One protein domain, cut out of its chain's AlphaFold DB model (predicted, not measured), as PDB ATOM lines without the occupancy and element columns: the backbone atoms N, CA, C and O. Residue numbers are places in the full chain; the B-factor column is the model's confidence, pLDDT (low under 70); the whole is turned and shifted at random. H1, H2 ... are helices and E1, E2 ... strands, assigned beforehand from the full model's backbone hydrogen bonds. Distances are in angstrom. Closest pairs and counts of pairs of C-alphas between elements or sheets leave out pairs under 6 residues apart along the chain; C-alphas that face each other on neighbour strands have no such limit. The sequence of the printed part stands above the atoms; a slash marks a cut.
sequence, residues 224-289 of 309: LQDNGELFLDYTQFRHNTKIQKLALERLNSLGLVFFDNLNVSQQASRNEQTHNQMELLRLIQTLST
ATOM      1  N   LEU A 224     239.897 385.170 432.117       82.75
ATOM      2  CA  LEU A 224     238.764 384.657 431.345       82.75
ATOM      3  C   LEU A 224     238.067 385.768 430.557       82.75
ATOM      4  O   LEU A 224     237.583 385.519 429.455       82.75
ATOM      5  N   GLN A 225     238.029 386.982 431.104       84.38
ATOM      6  CA  GLN A 225     237.500 388.152 430.419       84.38
ATOM      7  C   GLN A 225     238.384 388.564 429.237       84.38
ATOM      8  O   GLN A 225     237.860 388.763 428.145       84.38
ATOM      9  N   ASP A 226     239.702 388.627 429.435       82.25
ATOM     10  CA  ASP A 226     240.686 388.950 428.397       82.25
ATOM     11  C   ASP A 226     240.640 387.937 427.242       82.25
ATOM     12  O   ASP A 226     240.750 388.307 426.075       82.25
ATOM     13  N   ASN A 227     240.409 386.661 427.563       83.00
ATOM     14  CA  ASN A 227     240.276 385.593 426.573       83.00
ATOM     15  C   ASN A 227     238.892 385.553 425.896       83.00
ATOM     16  O   ASN A 227     238.670 384.718 425.024       83.00
ATOM     17  N   GLY A 228     237.940 386.402 426.305       80.75
ATOM     18  CA  GLY A 228     236.560 386.373 425.806       80.75
ATOM     19  C   GLY A 228     235.771 385.122 426.212       80.75
ATOM     20  O   GLY A 228     234.676 384.888 425.715       80.75
ATOM     21  N   GLU A 229     236.306 384.318 427.128       84.38
ATOM     22  CA  GLU A 229     235.714 383.053 427.548       84.38
ATOM     23  C   GLU A 229     234.864 383.190 428.806       84.38
ATOM     24  O   GLU A 229     234.293 382.198 429.239       84.38
ATOM     25  N   LEU A 230     234.786 384.364 429.435       82.69
ATOM     26  CA  LEU A 230     234.101 384.547 430.719       82.69
ATOM     27  C   LEU A 230     232.651 384.039 430.702       82.69
ATOM     28  O   LEU A 230     232.208 383.408 431.665       82.69
ATOM     29  N   PHE A 231     231.956 384.260 429.591       87.19
ATOM     30  CA  PHE A 231     230.554 383.916 429.417       87.19
ATOM     31  C   PHE A 231     230.377 382.574 428.699       87.19
ATOM     32  O   PHE A 231     231.130 382.219 427.793       87.19
ATOM     33  N   LEU A 232     229.373 381.813 429.126       87.81
ATOM     34  CA  LEU A 232     228.921 380.587 428.473       87.81
ATOM     35  C   LEU A 232     227.548 380.818 427.844       87.81
ATOM     36  O   LEU A 232     226.676 381.410 428.468       87.81
ATOM     37  N   ASP A 233     227.318 380.301 426.640       86.94
ATOM     38  CA  ASP A 233     226.005 380.394 425.996       86.94
ATOM     39  C   ASP A 233     224.973 379.514 426.724       86.94
ATOM     40  O   ASP A 233     225.099 378.284 426.777       86.94
ATOM     41  N   TYR A 234     223.941 380.146 427.286       84.06
ATOM     42  CA  TYR A 234     222.876 379.471 428.022       84.06
ATOM     43  C   TYR A 234     222.043 378.538 427.137       84.06
ATOM     44  O   TYR A 234     221.643 377.453 427.572       84.06
ATOM     45  N   THR A 235     221.798 378.926 425.884       84.69
ATOM     46  CA  THR A 235     220.998 378.118 424.951       84.69
ATOM     47  C   THR A 235     221.702 376.797 424.652       84.69
ATOM     48  O   THR A 235     221.099 375.724 424.694       84.69
ATOM     49  N   GLN A 236     223.020 376.860 424.469       84.69
ATOM     50  CA  GLN A 236     223.863 375.695 424.246       84.69
ATOM     51  C   GLN A 236     224.086 374.900 425.533       84.69
ATOM     52  O   GLN A 236     224.131 373.672 425.491       84.69
ATOM     53  N   PHE A 237     224.159 375.554 426.694       86.88
ATOM     54  CA  PHE A 237     224.251 374.875 427.989       86.88
ATOM     55  C   PHE A 237     223.073 373.919 428.236       86.88
ATOM     56  O   PHE A 237     223.277 372.839 428.792       86.88
ATOM     57  N   ARG A 238     221.854 374.242 427.778       82.00
ATOM     58  CA  ARG A 238     220.698 373.339 427.941       82.00
ATOM     59  C   ARG A 238     220.856 372.007 427.208       82.00
ATOM     60  O   ARG A 238     220.381 370.987 427.702       82.00
ATOM     61  N   HIS A 239     221.532 372.002 426.064       85.00
ATOM     62  CA  HIS A 239     221.555 370.844 425.165       85.00
ATOM     63  C   HIS A 239     222.935 370.184 425.039       85.00
ATOM     64  O   HIS A 239     223.030 369.029 424.628       85.00
ATOM     65  N   ASN A 240     224.011 370.878 425.413       89.50
ATOM     66  CA  ASN A 240     225.379 370.429 425.198       89.50
ATOM     67  C   ASN A 240     226.069 370.022 426.508       89.50
ATOM     68  O   ASN A 240     226.445 370.853 427.338       89.50
ATOM     69  N   THR A 241     226.337 368.723 426.645       88.75
ATOM     70  CA  THR A 241     227.004 368.136 427.818       88.75
ATOM     71  C   THR A 241     228.424 368.660 428.039       88.75
ATOM     72  O   THR A 241     228.881 368.724 429.181       88.75
ATOM     73  N   LYS A 242     229.131 369.082 426.980       89.94
ATOM     74  CA  LYS A 242     230.474 369.668 427.107       89.94
ATOM     75  C   LYS A 242     230.420 371.013 427.826       89.94
ATOM     76  O   LYS A 242     231.228 371.262 428.715       89.94
ATOM     77  N   ILE A 243     229.438 371.843 427.479       86.31
ATOM     78  CA  ILE A 243     229.244 373.165 428.089       86.31
ATOM     79  C   ILE A 243     228.732 373.010 429.520       86.31
ATOM     80  O   ILE A 243     229.185 373.730 430.402       86.31
ATOM     81  N   GLN A 244     227.879 372.018 429.786       88.31
ATOM     82  CA  GLN A 244     227.457 371.690 431.151       88.31
ATOM     83  C   GLN A 244     228.632 371.299 432.045       88.31
ATOM     84  O   GLN A 244     228.760 371.799 433.161       88.31
ATOM     85  N   LYS A 245     229.524 370.438 431.541       88.94
ATOM     86  CA  LYS A 245     230.732 370.040 432.268       88.94
ATOM     87  C   LYS A 245     231.652 371.236 432.524       88.94
ATOM     88  O   LYS A 245     232.133 371.390 433.640       88.94
ATOM     89  N   LEU A 246     231.851 372.088 431.517       88.00
ATOM     90  CA  LEU A 246     232.664 373.299 431.637       88.00
ATOM     91  C   LEU A 246     232.074 374.288 432.653       88.00
ATOM     92  O   LEU A 246     232.802 374.833 433.476       88.00
ATOM     93  N   ALA A 247     230.756 374.490 432.635       88.06
ATOM     94  CA  ALA A 247     230.060 375.323 433.610       88.06
ATOM     95  C   ALA A 247     230.243 374.786 435.034       88.06
ATOM     96  O   ALA A 247     230.538 375.555 435.941       88.06
ATOM     97  N   LEU A 248     230.134 373.470 435.229       86.44
ATOM     98  CA  LEU A 248     230.334 372.851 436.538       86.44
ATOM     99  C   LEU A 248     231.788 372.971 437.018       86.44
ATOM    100  O   LEU A 248     232.036 373.241 438.189       86.44
ATOM    101  N   GLU A 249     232.758 372.814 436.120       85.44
ATOM    102  CA  GLU A 249     234.173 373.023 436.433       85.44
ATOM    103  C   GLU A 249     234.461 374.481 436.824       85.44
ATOM    104  O   GLU A 249     235.176 374.740 437.796       85.44
ATOM    105  N   ARG A 250     233.852 375.446 436.125       84.56
ATOM    106  CA  ARG A 250     233.922 376.870 436.485       84.56
ATOM    107  C   ARG A 250     233.243 377.162 437.812       84.56
ATOM    108  O   ARG A 250     233.813 377.880 438.622       84.56
ATOM    109  N   LEU A 251     232.092 376.555 438.081       85.38
ATOM    110  CA  LEU A 251     231.405 376.698 439.360       85.38
ATOM    111  C   LEU A 251     232.262 376.158 440.512       85.38
ATOM    112  O   LEU A 251     232.441 376.845 441.510       85.38
ATOM    113  N   ASN A 252     232.858 374.977 440.352       82.25
ATOM    114  CA  ASN A 252     233.713 374.377 441.379       82.25
ATOM    115  C   ASN A 252     235.009 375.171 441.607       82.25
ATOM    116  O   ASN A 252     235.523 375.207 442.721       82.25
ATOM    117  N   SER A 253     235.550 375.800 440.559       80.94
ATOM    118  CA  SER A 253     236.821 376.526 440.639       80.94
ATOM    119  C   SER A 253     236.678 378.007 440.985       80.94
ATOM    120  O   SER A 253     237.566 378.535 441.642       80.94
ATOM    121  N   LEU A 254     235.619 378.697 440.562       82.00
ATOM    122  CA  LEU A 254     235.418 380.140 440.775       82.00
ATOM    123  C   LEU A 254     234.280 380.447 441.755       82.00
ATOM    124  O   LEU A 254     234.166 381.582 442.214       82.00
ATOM    125  N   GLY A 255     233.411 379.474 442.038       82.75
ATOM    126  CA  GLY A 255     232.158 379.680 442.771       82.75
ATOM    127  C   GLY A 255     231.073 380.388 441.954       82.75
ATOM    128  O   GLY A 255     229.976 380.596 442.457       82.75
ATOM    129  N   LEU A 256     231.358 380.760 440.701       85.38
ATOM    130  CA  LEU A 256     230.495 381.578 439.851       85.38
ATOM    131  C   LEU A 256     230.569 381.122 438.389       85.38
ATOM    132  O   LEU A 256     231.607 380.652 437.919       85.38
ATOM    133  N   VAL A 257     229.470 381.313 437.657       88.62
ATOM    134  CA  VAL A 257     229.370 381.071 436.211       88.62
ATOM    135  C   VAL A 257     228.583 382.215 435.581       88.62
ATOM    136  O   VAL A 257     227.513 382.571 436.070       88.62
ATOM    137  N   PHE A 258     229.102 382.773 434.488       87.38
ATOM    138  CA  PHE A 258     228.425 383.813 433.717       87.38
ATOM    139  C   PHE A 258     227.775 383.195 432.483       87.38
ATOM    140  O   PHE A 258     228.414 382.422 431.767       87.38
ATOM    141  N   PHE A 259     226.511 383.537 432.242       88.31
ATOM    142  CA  PHE A 259     225.750 383.057 431.095       88.31
ATOM    143  C   PHE A 259     225.377 384.209 430.164       88.31
ATOM    144  O   PHE A 259     224.840 385.216 430.621       88.31
ATOM    145  N   ASP A 260     225.615 384.005 428.873       82.94
ATOM    146  CA  ASP A 260     225.112 384.832 427.778       82.94
ATOM    147  C   ASP A 260     223.872 384.188 427.154       82.94
ATOM    148  O   ASP A 260     223.594 383.005 427.366       82.94
ATOM    149  N   ASN A 261     223.107 384.970 426.387       77.81
ATOM    150  CA  ASN A 261     221.878 384.520 425.720       77.81
ATOM    151  C   ASN A 261     220.869 383.866 426.675       77.81
ATOM    152  O   ASN A 261     220.124 382.954 426.306       77.81
ATOM    153  N   LEU A 262     220.820 384.337 427.924       75.75
ATOM    154  CA  LEU A 262     219.638 384.133 428.743       75.75
ATOM    155  C   LEU A 262     218.490 384.738 427.938       75.75
ATOM    156  O   LEU A 262     218.520 385.939 427.672       75.75
ATOM    157  N   ASN A 263     217.534 383.910 427.508       63.84
ATOM    158  CA  ASN A 263     216.301 384.343 426.852       63.84
ATOM    159  C   ASN A 263     215.477 385.172 427.846       63.84
ATOM    160  O   ASN A 263     214.439 384.753 428.343       63.84
ATOM    161  N   VAL A 264     215.977 386.351 428.180       55.44
ATOM    162  CA  VAL A 264     215.234 387.434 428.781       55.44
ATOM    163  C   VAL A 264     214.846 388.272 427.583       55.44
ATOM    164  O   VAL A 264     215.464 389.290 427.274       55.44
ATOM    165  N   SER A 265     213.830 387.794 426.861       44.44
ATOM    166  CA  SER A 265     213.000 388.719 426.103       44.44
ATOM    167  C   SER A 265     212.716 389.890 427.041       44.44
ATOM    168  O   SER A 265     212.326 389.680 428.190       44.44
ATOM    169  N   GLN A 266     212.947 391.125 426.604       49.31
ATOM    170  CA  GLN A 266     212.674 392.321 427.413       49.31
ATOM    171  C   GLN A 266     211.182 392.450 427.804       49.31
ATOM    172  O   GLN A 266     210.816 393.372 428.526       49.31
ATOM    173  N   GLN A 267     210.335 391.504 427.380       46.31
ATOM    174  CA  GLN A 267     208.930 391.342 427.752       46.31
ATOM    175  C   GLN A 267     208.652 390.145 428.680       46.31
ATOM    176  O   GLN A 267     207.486 389.867 428.960       46.31
ATOM    177  N   ALA A 268     209.676 389.433 429.161       44.84
ATOM    178  CA  ALA A 268     209.520 388.292 430.053       44.84
ATOM    179  C   ALA A 268     208.819 388.742 431.341       44.84
ATOM    180  O   ALA A 268     209.411 389.373 432.221       44.84
ATOM    181  N   SER A 269     207.517 388.452 431.421       51.03
ATOM    182  CA  SER A 269     206.719 388.688 432.616       51.03
ATOM    183  C   SER A 269     207.411 388.040 433.819       51.03
ATOM    184  O   SER A 269     208.161 387.070 433.678       51.03
ATOM    185  N   ARG A 270     207.130 388.547 435.021       52.31
ATOM    186  CA  ARG A 270     207.671 388.073 436.310       52.31
ATOM    187  C   ARG A 270     207.685 386.533 436.471       52.31
ATOM    188  O   ARG A 270     208.482 386.020 437.248       52.31
ATOM    189  N   ASN A 271     206.851 385.814 435.714       53.75
ATOM    190  CA  ASN A 271     206.724 384.356 435.693       53.75
ATOM    191  C   ASN A 271     207.806 383.603 434.887       53.75
ATOM    192  O   ASN A 271     208.110 382.458 435.205       53.75
ATOM    193  N   GLU A 272     208.421 384.197 433.862       54.94
ATOM    194  CA  GLU A 272     209.483 383.517 433.092       54.94
ATOM    195  C   GLU A 272     210.838 383.592 433.804       54.94
ATOM    196  O   GLU A 272     211.667 382.684 433.718       54.94
ATOM    197  N   GLN A 273     211.054 384.657 434.575       55.66
ATOM    198  CA  GLN A 273     212.259 384.824 435.378       55.66
ATOM    199  C   GLN A 273     212.297 383.819 436.539       55.66
ATOM    200  O   GLN A 273     213.340 383.216 436.798       55.66
ATOM    201  N   THR A 274     211.149 383.565 437.175       59.09
ATOM    202  CA  THR A 274     211.007 382.505 438.184       59.09
ATOM    203  C   THR A 274     211.128 381.117 437.559       59.09
ATOM    204  O   THR A 274     211.789 380.260 438.138       59.09
ATOM    205  N   HIS A 275     210.597 380.898 436.350       63.91
ATOM    206  CA  HIS A 275     210.763 379.633 435.627       63.91
ATOM    207  C   HIS A 275     212.238 379.319 435.326       63.91
ATOM    208  O   HIS A 275     212.697 378.210 435.590       63.91
ATOM    209  N   ASN A 276     213.017 380.300 434.864       63.25
ATOM    210  CA  ASN A 276     214.445 380.109 434.589       63.25
ATOM    211  C   ASN A 276     215.274 379.859 435.861       63.25
ATOM    212  O   ASN A 276     216.195 379.040 435.841       63.25
ATOM    213  N   GLN A 277     214.940 380.515 436.979       62.88
ATOM    214  CA  GLN A 277     215.577 380.243 438.274       62.88
ATOM    215  C   GLN A 277     215.222 378.847 438.803       62.88
ATOM    216  O   GLN A 277     216.100 378.129 439.282       62.88
ATOM    217  N   MET A 278     213.961 378.430 438.658       65.62
ATOM    218  CA  MET A 278     213.484 377.094 439.026       65.62
ATOM    219  C   MET A 278     214.126 375.997 438.166       65.62
ATOM    220  O   MET A 278     214.503 374.952 438.687       65.62
ATOM    221  N   GLU A 279     214.314 376.231 436.865       65.50
ATOM    222  CA  GLU A 279     215.006 375.310 435.952       65.50
ATOM    223  C   GLU A 279     216.499 375.180 436.289       65.50
ATOM    224  O   GLU A 279     217.037 374.072 436.281       65.50
ATOM    225  N   LEU A 280     217.169 376.282 436.643       66.00
ATOM    226  CA  LEU A 280     218.561 376.246 437.097       66.00
ATOM    227  C   LEU A 280     218.691 375.475 438.420       66.00
ATOM    228  O   LEU A 280     219.558 374.612 438.544       66.00
ATOM    229  N   LEU A 281     217.793 375.723 439.379       67.31
ATOM    230  CA  LEU A 281     217.719 374.973 440.637       67.31
ATOM    231  C   LEU A 281     217.442 373.484 440.397       67.31
ATOM    232  O   LEU A 281     218.101 372.638 440.998       67.31
ATOM    233  N   ARG A 282     216.539 373.146 439.471       73.44
ATOM    234  CA  ARG A 282     216.267 371.763 439.055       73.44
ATOM    235  C   ARG A 282     217.491 371.112 438.418       73.44
ATOM    236  O   ARG A 282     217.768 369.950 438.701       73.44
ATOM    237  N   LEU A 283     218.245 371.821 437.580       68.31
ATOM    238  CA  LEU A 283     219.488 371.309 436.996       68.31
ATOM    239  C   LEU A 283     220.543 371.049 438.077       68.31
ATOM    240  O   LEU A 283     221.139 369.977 438.103       68.31
ATOM    241  N   ILE A 284     220.710 371.963 439.033       65.81
ATOM    242  CA  ILE A 284     221.617 371.774 440.176       65.81
ATOM    243  C   ILE A 284     221.180 370.570 441.027       65.81
ATOM    244  O   ILE A 284     222.003 369.722 441.365       65.81
ATOM    245  N   GLN A 285     219.883 370.435 441.315       62.56
ATOM    246  CA  GLN A 285     219.342 369.305 442.075       62.56
ATOM    247  C   GLN A 285     219.467 367.974 441.327       62.56
ATOM    248  O   GLN A 285     219.859 366.980 441.923       62.56
ATOM    249  N   THR A 286     219.194 367.932 440.024       61.31
ATOM    250  CA  THR A 286     219.325 366.706 439.207       61.31
ATOM    251  C   THR A 286     220.778 366.285 438.991       61.31
ATOM    252  O   THR A 286     221.067 365.096 438.858       61.31
ATOM    253  N   LEU A 287     221.713 367.236 439.006       53.03
ATOM    254  CA  LEU A 287     223.144 366.946 439.047       53.03
ATOM    255  C   LEU A 287     223.581 366.473 440.443       53.03
ATOM    256  O   LEU A 287     224.441 365.600 440.535       53.03
ATOM    257  N   SER A 288     222.948 366.976 441.509       47.81
ATOM    258  CA  SER A 288     223.174 366.560 442.900       47.81
ATOM    259  C   SER A 288     222.558 365.199 443.260       47.81
ATOM    260  O   SER A 288     223.025 364.572 444.208       47.81
ATOM    261  N   THR A 289     221.518 364.739 442.558       46.06
ATOM    262  CA  THR A 289     220.848 363.449 442.826       46.06
ATOM    263  C   THR A 289     221.411 362.281 442.019       46.06
ATOM    264  O   THR A 289     221.027 361.134 442.255       46.06
TER     265      THR A 289
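What this domain is: This is residues 224 to 289 of the 309 residues of an uncharacterized protein of Puccinia coronata f. sp. avenae (UniProt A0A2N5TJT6). A small knot of two very short strands side by side, E1 and E2, with the helices H1 and H2 packed near them, is joined by an arching link to one long helix, H3, which folds back past the knot with a gap between it and the other helices. Residues 265 to 271 stick out at the turn of this arch, and the arrangement is open on the H3 side. The printed part has 66 residues with three named helices and two named strands, in the order E1, H1, H2, E2, H3; the sheet has the order E1, E2 and is parallel, and the class is mostly helix. The whole is only just compact, close to loose, with a radius of gyration of the C-alphas of 12.7 A, and the C-alphas span 33 by 33 by 21 A.

How they stand to each other: Strand E1, residues 231 to 233, comes first among the named elements, and a tight link with no residue between joins it to H1, residues 234 to 239. One residue makes the tight link from H1 to H2, residues 241 to 254. H1 and H2 touch only at the corner by their link, with the C-alphas of Phe 237 and Ile 243 closest at 5.3 A; H2 touches H1 with residues 243 to 244 alone. Their lines stand at a steep tilt of 54 degrees, and they run opposite ways. The closest C-alphas of E1 and H2 are those of Leu 232 and Ile 243, 7.4 A apart. A tight link of three residues leads from H2 to E2, residues 258 to 260. E1 and E2 are parallel neighbours, with 46 degrees between their directions. The C-alphas of residues 231 and 258, which face each other, are 4.8 A apart. N 232 and O 258 are within hydrogen-bond range at 2.9 A, and N 260 and O 232 at 2.8 A. E1, H1, H2 and E2 form a strand-helix-strand unit, two parallel neighbour strands with helices between them along the chain, and its crossover is right-handed. The closest C-alphas of H1 and E2 are those of Tyr 234 and Phe 259, 5.5 A apart. A short link of nine residues joins E2 to H3, residues 270 to 288. H3 is apart from E1, from H1 and from H2. In H2 every O i to N i+4 pair is within hydrogen-bond range; in H1 1 of 2 pairs are, and in H3 14 of 15.

Where its parts are: E1 begins at C-alpha 231, at (230.554, 383.916, 429.417), and measures 6.7 A from first to last C-alpha. H1, from Tyr 234 to His 239, measures 9.2 A. H2 runs 19.6 A, from Thr 241 to Leu 254, where C-alpha 254 is at (235.418, 380.140, 440.775). E2, from Phe 258 to Asp 260, measures 6.9 A. H3 is the longest helix, with 19 residues and 27.3 A from Arg 270 to Ser 288, and it ends at C-alpha 288, at (223.174, 366.560, 442.900).

The domain as a whole: The two C-alphas farthest apart are those of Asp 226 and Thr 289, at 35.4 A. The first and last printed C-alphas, those of Leu 224 and Thr 289, are 30.0 A apart. The printed part has no cut, and no link between its named elements is long. Residues 265 to 271, of which 270 to 271 belong to H3, stand free. The mean pLDDT of the printed part is 73.9. Confidence is low, under 70, in 26 residues, namely 263 to 281 and 283 to 289, and H3 has a mean pLDDT of 61.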